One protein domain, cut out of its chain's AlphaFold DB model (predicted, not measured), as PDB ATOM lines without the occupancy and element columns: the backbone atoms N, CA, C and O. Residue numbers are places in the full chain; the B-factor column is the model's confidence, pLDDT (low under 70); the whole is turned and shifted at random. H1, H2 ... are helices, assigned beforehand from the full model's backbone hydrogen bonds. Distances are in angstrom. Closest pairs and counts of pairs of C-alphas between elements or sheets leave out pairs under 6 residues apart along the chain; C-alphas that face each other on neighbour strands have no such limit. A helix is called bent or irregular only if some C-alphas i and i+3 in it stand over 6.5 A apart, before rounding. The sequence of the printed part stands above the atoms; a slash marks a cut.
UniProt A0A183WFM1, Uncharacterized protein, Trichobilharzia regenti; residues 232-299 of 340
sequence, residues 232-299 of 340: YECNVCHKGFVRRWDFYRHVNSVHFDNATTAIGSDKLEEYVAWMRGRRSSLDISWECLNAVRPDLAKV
ATOM      1  N   TYR A 232     153.432 140.185 196.145       85.88
ATOM      2  CA  TYR A 232     153.108 141.547 195.722       85.88
ATOM      3  C   TYR A 232     154.266 142.485 196.066       85.88
ATOM      4  O   TYR A 232     154.248 143.138 197.106       85.88
ATOM      5  N   GLU A 233     155.300 142.517 195.232       87.69
ATOM      6  CA  GLU A 233     156.409 143.464 195.367       87.69
ATOM      7  C   GLU A 233     156.147 144.747 194.572       87.69
ATOM      8  O   GLU A 233     155.555 144.712 193.497       87.69
ATOM      9  N   CYS A 234     156.580 145.884 195.118       89.81
ATOM     10  CA  CYS A 234     156.609 147.149 194.398       89.81
ATOM     11  C   CYS A 234     157.919 147.315 193.626       89.81
ATOM     12  O   CYS A 234     158.971 147.417 194.249       89.81
ATOM     13  N   ASN A 235     157.848 147.458 192.303       87.38
ATOM     14  CA  ASN A 235     159.038 147.565 191.448       87.38
ATOM     15  C   ASN A 235     159.838 148.870 191.641       87.38
ATOM     16  O   ASN A 235     160.962 148.964 191.166       87.38
ATOM     17  N   VAL A 236     159.265 149.883 192.308       86.50
ATOM     18  CA  VAL A 236     159.904 151.198 192.532       86.50
ATOM     19  C   VAL A 236     160.640 151.264 193.874       86.50
ATOM     20  O   VAL A 236     161.690 151.892 193.970       86.50
ATOM     21  N   CYS A 237     160.108 150.635 194.928       88.88
ATOM     22  CA  CYS A 237     160.691 150.702 196.275       88.88
ATOM     23  C   CYS A 237     161.038 149.334 196.884       88.88
ATOM     24  O   CYS A 237     161.324 149.261 198.083       88.88
ATOM     25  N   HIS A 238     160.914 148.251 196.110       86.38
ATOM     26  CA  HIS A 238     161.189 146.852 196.479       86.38
ATOM     27  C   HIS A 238     160.523 146.378 197.783       86.38
ATOM     28  O   HIS A 238     160.951 145.433 198.451       86.38
ATOM     29  N   LYS A 239     159.422 147.033 198.180       85.94
ATOM     30  CA  LYS A 239     158.633 146.614 199.340       85.94
ATOM     31  C   LYS A 239     157.739 145.457 198.925       85.94
ATOM     32  O   LYS A 239     156.742 145.647 198.235       85.94
ATOM     33  N   GLY A 240     158.101 144.265 199.383       86.00
ATOM     34  CA  GLY A 240     157.258 143.080 199.299       86.00
ATOM     35  C   GLY A 240     156.095 143.132 200.292       86.00
ATOM     36  O   GLY A 240     156.290 143.278 201.504       86.00
ATOM     37  N   PHE A 241     154.889 142.921 199.778       84.12
ATOM     38  CA  PHE A 241     153.644 142.745 200.510       84.12
ATOM     39  C   PHE A 241     153.098 141.334 200.295       84.12
ATOM     40  O   PHE A 241     153.339 140.663 199.291       84.12
ATOM     41  N   VAL A 242     152.314 140.885 201.269       82.94
ATOM     42  CA  VAL A 242     151.737 139.534 201.276       82.94
ATOM     43  C   VAL A 242     150.256 139.533 200.887       82.94
ATOM     44  O   VAL A 242     149.700 138.496 200.532       82.94
ATOM     45  N   ARG A 243     149.611 140.704 200.892       83.00
ATOM     46  CA  ARG A 243     148.216 140.874 200.482       83.00
ATOM     47  C   ARG A 243     148.106 141.948 199.406       83.00
ATOM     48  O   ARG A 243     148.647 143.040 199.558       83.00
ATOM     49  N   ARG A 244     147.311 141.655 198.377       86.06
ATOM     50  CA  ARG A 244     147.032 142.533 197.233       86.06
ATOM     51  C   ARG A 244     146.517 143.925 197.628       86.06
ATOM     52  O   ARG A 244     146.947 144.930 197.081       86.06
ATOM     53  N   TRP A 245     145.630 143.998 198.621       85.81
ATOM     54  CA  TRP A 245     145.055 145.268 199.088       85.81
ATOM     55  C   TRP A 245     146.030 146.124 199.905       85.81
ATOM     56  O   TRP A 245     145.951 147.349 199.844       85.81
ATOM     57  N   ASP A 246     146.958 145.505 200.644       85.81
ATOM     58  CA  ASP A 246     148.037 146.231 201.324       85.81
ATOM     59  C   ASP A 246     148.997 146.845 200.290       85.81
ATOM     60  O   ASP A 246     149.342 148.021 200.397       85.81
ATOM     61  N   PHE A 247     149.340 146.075 199.249       89.00
ATOM     62  CA  PHE A 247     150.166 146.517 198.124       89.00
ATOM     63  C   PHE A 247     149.554 147.695 197.360       89.00
ATOM     64  O   PHE A 247     150.189 148.736 197.215       89.00
ATOM     65  N   TYR A 248     148.302 147.584 196.914       87.06
ATOM     66  CA  TYR A 248     147.679 148.666 196.152       87.06
ATOM     67  C   TYR A 248     147.394 149.913 196.979       87.06
ATOM     68  O   TYR A 248     147.421 151.014 196.432       87.06
ATOM     69  N   ARG A 249     147.150 149.774 198.291       87.00
ATOM     70  CA  ARG A 249     147.085 150.937 199.182       87.00
ATOM     71  C   ARG A 249     148.438 151.643 199.236       87.00
ATOM     72  O   ARG A 249     148.445 152.854 199.065       87.00
ATOM     73  N   HIS A 250     149.541 150.901 199.404       88.31
ATOM     74  CA  HIS A 250     150.906 151.446 199.352       88.31
ATOM     75  C   HIS A 250     151.172 152.181 198.037       88.31
ATOM     76  O   HIS A 250     151.539 153.351 198.074       88.31
ATOM     77  N   VAL A 251     150.922 151.544 196.887       87.19
ATOM     78  CA  VAL A 251     151.131 152.196 195.583       87.19
ATOM     79  C   VAL A 251     150.287 153.466 195.485       87.19
ATOM     80  O   VAL A 251     150.807 154.535 195.207       87.19
ATOM     81  N   ASN A 252     149.002 153.401 195.834       85.31
ATOM     82  CA  ASN A 252     148.104 154.553 195.759       85.31
ATOM     83  C   ASN A 252     148.422 155.687 196.759       85.31
ATOM     84  O   ASN A 252     147.823 156.752 196.629       85.31
ATOM     85  N   SER A 253     149.277 155.476 197.766       84.38
ATOM     86  CA  SER A 253     149.658 156.506 198.749       84.38
ATOM     87  C   SER A 253     151.114 156.973 198.652       84.38
ATOM     88  O   SER A 253     151.410 158.065 199.117       84.38
ATOM     89  N   VAL A 254     152.017 156.152 198.109       85.06
ATOM     90  CA  VAL A 254     153.472 156.420 198.038       85.06
ATOM     91  C   VAL A 254     153.963 156.584 196.592       85.06
ATOM     92  O   VAL A 254     154.965 157.245 196.357       85.06
ATOM     93  N   HIS A 255     153.252 155.993 195.632       84.81
ATOM     94  CA  HIS A 255     153.591 155.919 194.207       84.81
ATOM     95  C   HIS A 255     152.363 156.305 193.371       84.81
ATOM     96  O   HIS A 255     151.895 155.556 192.514       84.81
ATOM     97  N   PHE A 256     151.746 157.434 193.727       76.81
ATOM     98  CA  PHE A 256     150.475 157.878 193.152       76.81
ATOM     99  C   PHE A 256     150.626 158.340 191.693       76.81
ATOM    100  O   PHE A 256     149.714 158.149 190.891       76.81
ATOM    101  N   ASP A 257     151.783 158.920 191.388       75.81
ATOM    102  CA  ASP A 257     152.246 159.488 190.121       75.81
ATOM    103  C   ASP A 257     152.893 158.457 189.180       75.81
ATOM    104  O   ASP A 257     152.853 158.620 187.963       75.81
ATOM    105  N   ASN A 258     153.463 157.379 189.731       79.75
ATOM    106  CA  ASN A 258     154.119 156.299 188.985       79.75
ATOM    107  C   ASN A 258     153.517 154.913 189.292       79.75
ATOM    108  O   ASN A 258     154.222 153.900 189.365       79.75
ATOM    109  N   ALA A 259     152.192 154.871 189.462       81.12
ATOM    110  CA  ALA A 259     151.450 153.688 189.888       81.12
ATOM    111  C   ALA A 259     151.596 152.503 188.919       81.12
ATOM    112  O   ALA A 259     151.758 151.369 189.372       81.12
ATOM    113  N   THR A 260     151.583 152.747 187.603       79.50
ATOM    114  CA  THR A 260     151.814 151.705 186.582       79.50
ATOM    115  C   THR A 260     153.183 151.038 186.751       79.50
ATOM    116  O   THR A 260     153.264 149.817 186.897       79.50
ATOM    117  N   THR A 261     154.253 151.834 186.822       81.81
ATOM    118  CA  THR A 261     155.634 151.375 187.036       81.81
ATOM    119  C   THR A 261     155.769 150.594 188.343       81.81
ATOM    120  O   THR A 261     156.363 149.517 188.372       81.81
ATOM    121  N   ALA A 262     155.169 151.102 189.423       84.69
ATOM    122  CA  ALA A 262     155.201 150.490 190.748       84.69
ATOM    123  C   ALA A 262     154.498 149.123 190.832       84.69
ATOM    124  O   ALA A 262     154.809 148.358 191.749       84.69
ATOM    125  N   ILE A 263     153.573 148.826 189.910       83.88
ATOM    126  CA  ILE A 263     152.760 147.599 189.888       83.88
ATOM    127  C   ILE A 263     153.292 146.559 188.902       83.88
ATOM    128  O   ILE A 263     153.251 145.371 189.218       83.88
ATOM    129  N   GLY A 264     153.808 146.999 187.753       81.38
ATOM    130  CA  GLY A 264     154.122 146.123 186.625       81.38
ATOM    131  C   GLY A 264     152.902 145.868 185.733       81.38
ATOM    132  O   GLY A 264     151.752 146.007 186.154       81.38
ATOM    133  N   SER A 265     153.152 145.506 184.475       74.00
ATOM    134  CA  SER A 265     152.098 145.227 183.489       74.00
ATOM    135  C   SER A 265     151.255 143.997 183.846       74.00
ATOM    136  O   SER A 265     150.066 143.962 183.547       74.00
ATOM    137  N   ASP A 266     151.835 143.023 184.555       80.12
ATOM    138  CA  ASP A 266     151.208 141.759 184.956       80.12
ATOM    139  C   ASP A 266     150.028 141.921 185.931       80.12
ATOM    140  O   ASP A 266     149.119 141.093 185.949       80.12
ATOM    141  N   LYS A 267     150.029 142.980 186.750       82.38
ATOM    142  CA  LYS A 267     149.035 143.212 187.821       82.38
ATOM    143  C   LYS A 267     148.182 144.461 187.603       82.38
ATOM    144  O   LYS A 267     147.414 144.844 188.495       82.38
ATOM    145  N   LEU A 268     148.305 145.104 186.443       81.38
ATOM    146  CA  LEU A 268     147.712 146.414 186.202       81.38
ATOM    147  C   LEU A 268     146.189 146.367 186.018       81.38
ATOM    148  O   LEU A 268     145.487 147.150 186.654       81.38
ATOM    149  N   GLU A 269     145.668 145.405 185.252       77.25
ATOM    150  CA  GLU A 269     144.219 145.178 185.115       77.25
ATOM    151  C   GLU A 269     143.557 144.863 186.466       77.25
ATOM    152  O   GLU A 269     142.517 145.423 186.822       77.25
ATOM    153  N   GLU A 270     144.206 144.033 187.293       82.12
ATOM    154  CA  GLU A 270     143.754 143.786 188.663       82.12
ATOM    155  C   GLU A 270     143.725 145.084 189.501       82.12
ATOM    156  O   GLU A 270     142.792 145.290 190.286       82.12
ATOM    157  N   TYR A 271     144.729 145.956 189.387       82.12
ATOM    158  CA  TYR A 271     144.763 147.233 190.108       82.12
ATOM    159  C   TYR A 271     143.664 148.186 189.642       82.12
ATOM    160  O   TYR A 271     142.948 148.763 190.462       82.12
ATOM    161  N   VAL A 272     143.484 148.298 188.329       79.19
ATOM    162  CA  VAL A 272     142.431 149.074 187.673       79.19
ATOM    163  C   VAL A 272     141.043 148.616 188.138       79.19
ATOM    164  O   VAL A 272     140.229 149.442 188.556       79.19
ATOM    165  N   ALA A 273     140.786 147.306 188.186       81.06
ATOM    166  CA  ALA A 273     139.546 146.754 188.732       81.06
ATOM    167  C   ALA A 273     139.361 147.073 190.230       81.06
ATOM    168  O   ALA A 273     138.256 147.406 190.664       81.06
ATOM    169  N   TRP A 274     140.434 147.030 191.028       83.81
ATOM    170  CA  TRP A 274     140.391 147.406 192.446       83.81
ATOM    171  C   TRP A 274     140.116 148.903 192.654       83.81
ATOM    172  O   TRP A 274     139.359 149.259 193.557       83.81
ATOM    173  N   MET A 275     140.658 149.775 191.800       74.81
ATOM    174  CA  MET A 275     140.348 151.208 191.794       74.81
ATOM    175  C   MET A 275     138.869 151.458 191.471       74.81
ATOM    176  O   MET A 275     138.190 152.119 192.255       74.81
ATOM    177  N   ARG A 276     138.338 150.851 190.396       71.94
ATOM    178  CA  ARG A 276     136.909 150.929 190.017       71.94
ATOM    179  C   ARG A 276     135.967 150.414 191.117       71.94
ATOM    180  O   ARG A 276     134.829 150.868 191.222       71.94
ATOM    181  N   GLY A 277     136.432 149.472 191.942       70.38
ATOM    182  CA  GLY A 277     135.684 148.913 193.070       70.38
ATOM    183  C   GLY A 277     135.600 149.807 194.316       70.38
ATOM    184  O   GLY A 277     134.737 149.568 195.158       70.38
ATOM    185  N   ARG A 278     136.442 150.843 194.457       60.75
ATOM    186  CA  ARG A 278     136.451 151.746 195.630       60.75
ATOM    187  C   ARG A 278     135.450 152.908 195.517       60.75
ATOM    188  O   ARG A 278     135.773 154.043 195.852       60.75
ATOM    189  N   ARG A 279     134.213 152.623 195.096       51.44
ATOM    190  CA  ARG A 279     133.102 153.589 195.164       51.44
ATOM    191  C   ARG A 279     132.656 153.793 196.614       51.44
ATOM    192  O   ARG A 279     131.849 153.027 197.134       51.44
ATOM    193  N   SER A 280     133.183 154.833 197.253       43.16
ATOM    194  CA  SER A 280     132.741 155.311 198.566       43.16
ATOM    195  C   SER A 280     132.507 156.826 198.554       43.16
ATOM    196  O   SER A 280     133.420 157.581 198.871       43.16
ATOM    197  N   SER A 281     131.276 157.228 198.214       40.31
ATOM    198  CA  SER A 281     130.583 158.505 198.511       40.31
ATOM    199  C   SER A 281     131.249 159.864 198.217       40.31
ATOM    200  O   SER A 281     130.624 160.891 198.471       40.31
ATOM    201  N   LEU A 282     132.479 159.906 197.714       44.66
ATOM    202  CA  LEU A 282     133.166 161.114 197.262       44.66
ATOM    203  C   LEU A 282     133.605 160.854 195.823       44.66
ATOM    204  O   LEU A 282     134.645 160.236 195.582       44.66
ATOM    205  N   ASP A 283     132.751 161.258 194.884       44.44
ATOM    206  CA  ASP A 283     132.864 160.936 193.462       44.44
ATOM    207  C   ASP A 283     133.977 161.732 192.772       44.44
ATOM    208  O   ASP A 283     133.750 162.644 191.981       44.44
ATOM    209  N   ILE A 284     135.221 161.317 193.008       49.81
ATOM    210  CA  ILE A 284     136.266 161.487 192.001       49.81
ATOM    211  C   ILE A 284     135.936 160.482 190.894       49.81
ATOM    212  O   ILE A 284     136.224 159.290 191.036       49.81
ATOM    213  N   SER A 285     135.293 160.958 189.819       47.41
ATOM    214  CA  SER A 285     134.943 160.120 188.665       47.41
ATOM    215  C   SER A 285     136.159 159.318 188.187       47.41
ATOM    216  O   SER A 285     137.308 159.766 188.277       47.41
ATOM    217  N   TRP A 286     135.901 158.144 187.606       51.62
ATOM    218  CA  TRP A 286     136.905 157.392 186.855       51.62
ATOM    219  C   TRP A 286     137.600 158.279 185.803       51.62
ATOM    220  O   TRP A 286     138.801 158.138 185.588       51.62
ATOM    221  N   GLU A 287     136.892 159.252 185.217       49.81
ATOM    222  CA  GLU A 287     137.472 160.253 184.310       49.81
ATOM    223  C   GLU A 287     138.428 161.224 185.018       49.81
ATOM    224  O   GLU A 287     139.529 161.454 184.522       49.81
ATOM    225  N   CYS A 288     138.076 161.735 186.204       49.59
ATOM    226  CA  CYS A 288     138.965 162.583 187.008       49.59
ATOM    227  C   CYS A 288     140.231 161.828 187.446       49.59
ATOM    228  O   CYS A 288     141.326 162.388 187.443       49.59
ATOM    229  N   LEU A 289     140.104 160.537 187.770       55.81
ATOM    230  CA  LEU A 289     141.245 159.663 188.056       55.81
ATOM    231  C   LEU A 289     142.162 159.478 186.838       55.81
ATOM    232  O   LEU A 289     143.376 159.459 187.020       55.81
ATOM    233  N   ASN A 290     141.614 159.390 185.622       56.47
ATOM    234  CA  ASN A 290     142.410 159.309 184.391       56.47
ATOM    235  C   ASN A 290     143.065 160.655 184.034       56.47
ATOM    236  O   ASN A 290     144.207 160.669 183.586       56.47
ATOM    237  N   ALA A 291     142.394 161.785 184.288       54.78
ATOM    238  CA  ALA A 291     142.952 163.124 184.071       54.78
ATOM    239  C   ALA A 291     144.181 163.410 184.957       54.78
ATOM    240  O   ALA A 291     145.104 164.102 184.536       54.78
ATOM    241  N   VAL A 292     144.217 162.838 186.164       52.22
ATOM    242  CA  VAL A 292     145.353 162.945 187.099       52.22
ATOM    243  C   VAL A 292     146.412 161.848 186.861       52.22
ATOM    244  O   VAL A 292     147.514 161.932 187.399       52.22
ATOM    245  N   ARG A 293     146.117 160.820 186.049       62.25
ATOM    246  CA  ARG A 293     146.987 159.646 185.826       62.25
ATOM    247  C   ARG A 293     147.199 159.351 184.337       62.25
ATOM    248  O   ARG A 293     146.621 158.403 183.796       62.25
ATOM    249  N   PRO A 294     148.058 160.138 183.662       57.00
ATOM    250  CA  PRO A 294     148.354 159.959 182.241       57.00
ATOM    251  C   PRO A 294     149.112 158.655 181.928       57.00
ATOM    252  O   PRO A 294     149.215 158.276 180.762       57.00
ATOM    253  N   ASP A 295     149.646 157.958 182.937       57.44
ATOM    254  CA  ASP A 295     150.316 156.665 182.786       57.44
ATOM    255  C   ASP A 295     149.315 155.516 182.552       57.44
ATOM    256  O   ASP A 295     149.502 154.707 181.643       57.44
ATOM    257  N   LEU A 296     148.203 155.491 183.295       54.75
ATOM    258  CA  LEU A 296     147.115 154.516 183.136       54.75
ATOM    259  C   LEU A 296     146.354 154.676 181.814       54.75
ATOM    260  O   LEU A 296     145.877 153.686 181.259       54.75
ATOM    261  N   ALA A 297     146.257 155.899 181.287       54.88
ATOM    262  CA  ALA A 297     145.565 156.172 180.027       54.88
ATOM    263  C   ALA A 297     146.211 155.462 178.818       54.88
ATOM    264  O   ALA A 297     145.503 155.054 177.897       54.88
ATOM    265  N   LYS A 298     147.538 155.257 178.843       50.28
ATOM    266  CA  LYS A 298     148.305 154.630 177.751       50.28
ATOM    267  C   LYS A 298     148.025 153.141 177.550       50.28
ATOM    268  O   LYS A 298     148.281 152.621 176.474       50.28
ATOM    269  N   VAL A 299     147.500 152.447 178.558       49.19
ATOM    270  CA  VAL A 299     147.299 150.989 178.470       49.19
ATOM    271  C   VAL A 299     146.017 150.631 177.717       49.19
ATOM    272  O   VAL A 299     145.925 149.554 177.138       49.19
TER     273      VAL A 299
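Overview. This is residues 232 to 299 of the 340 residues of an uncharacterized protein of Trichobilharzia regenti (UniProt A0A183WFM1). This is a small cluster of helices with few contacts between them: the long helix H3 is crossed at about a right angle by H1, and after H3 the chain folds back through the two short helices H4 and H5 toward the short helix H2. At one end of the longest axis, residues 232 to 243 make a loop folded back on itself, with residues 232 to 233 paired antiparallel with residues 240 to 241; at the other end residues 277 to 284 stick out. The printed part has 68 residues, with five named helices in the order H1, H2, H3, H4, H5 and no named strand, and its class is all helix. It is compact, with a radius of gyration of the C-alphas of 11.6 A, and spans 31 by 24 by 19 A.

Along the chain. Find C-alpha 265 at (152.098, 145.227, 183.489); from there H3, residues 265 to 277, runs 19.4 A to C-alpha 277 at (135.684, 148.913, 193.070). H3 is irregular: C-alphas 266 and 269 are 7.8 A apart. Before it look for H1, residues 244 to 254, which begins at C-alpha 244 at (147.032, 142.533, 197.233) and is 15.3 A long, and H2, residues 259 to 263, 6.2 A long. After it come H4, residues 286 to 291, 8.8 A long, and H5, residues 294 to 297, 5.2 A long, which ends at C-alpha 297 at (145.565, 156.172, 180.027).

Arrangement. Start from H3, which is close to but not clearly touching H1, H2 and H4. With H1 the closest C-alphas are those of Tyr 248 and Tyr 271, 6.9 A apart, and the two lines are about perpendicular at 88 degrees. With H2 they are those of Thr 260 and Leu 268, 6.7 A apart. With H4 they are those of Arg 276 and Trp 286, 7.2 A apart, at a steep tilt of 55 degrees, opposite ways. H1 and H2 touch, closest at the C-alphas of Val 251 and Ala 259, 5.9 A apart. H2 and H5 only just touch, with 3 pairs of C-alphas within 8 A, closest at Thr 260 and Asp 295, 6.4 A. H3 and H5 are only just apart, their closest C-alphas 8.5 A from each other. Every O i to N i+4 pair is within hydrogen-bond range in H1, H2 and H4, and 7 of 9 are in H3; H5 is too short for such a pair.

Size, cuts and confidence. The C-alphas of His 238 and Ser 281, 32.8 A apart, are the two farthest from each other. The printed part has no cut, and no link between helices is long. The mean pLDDT of the printed part is 72.8, and residues 278 to 299 are under 70.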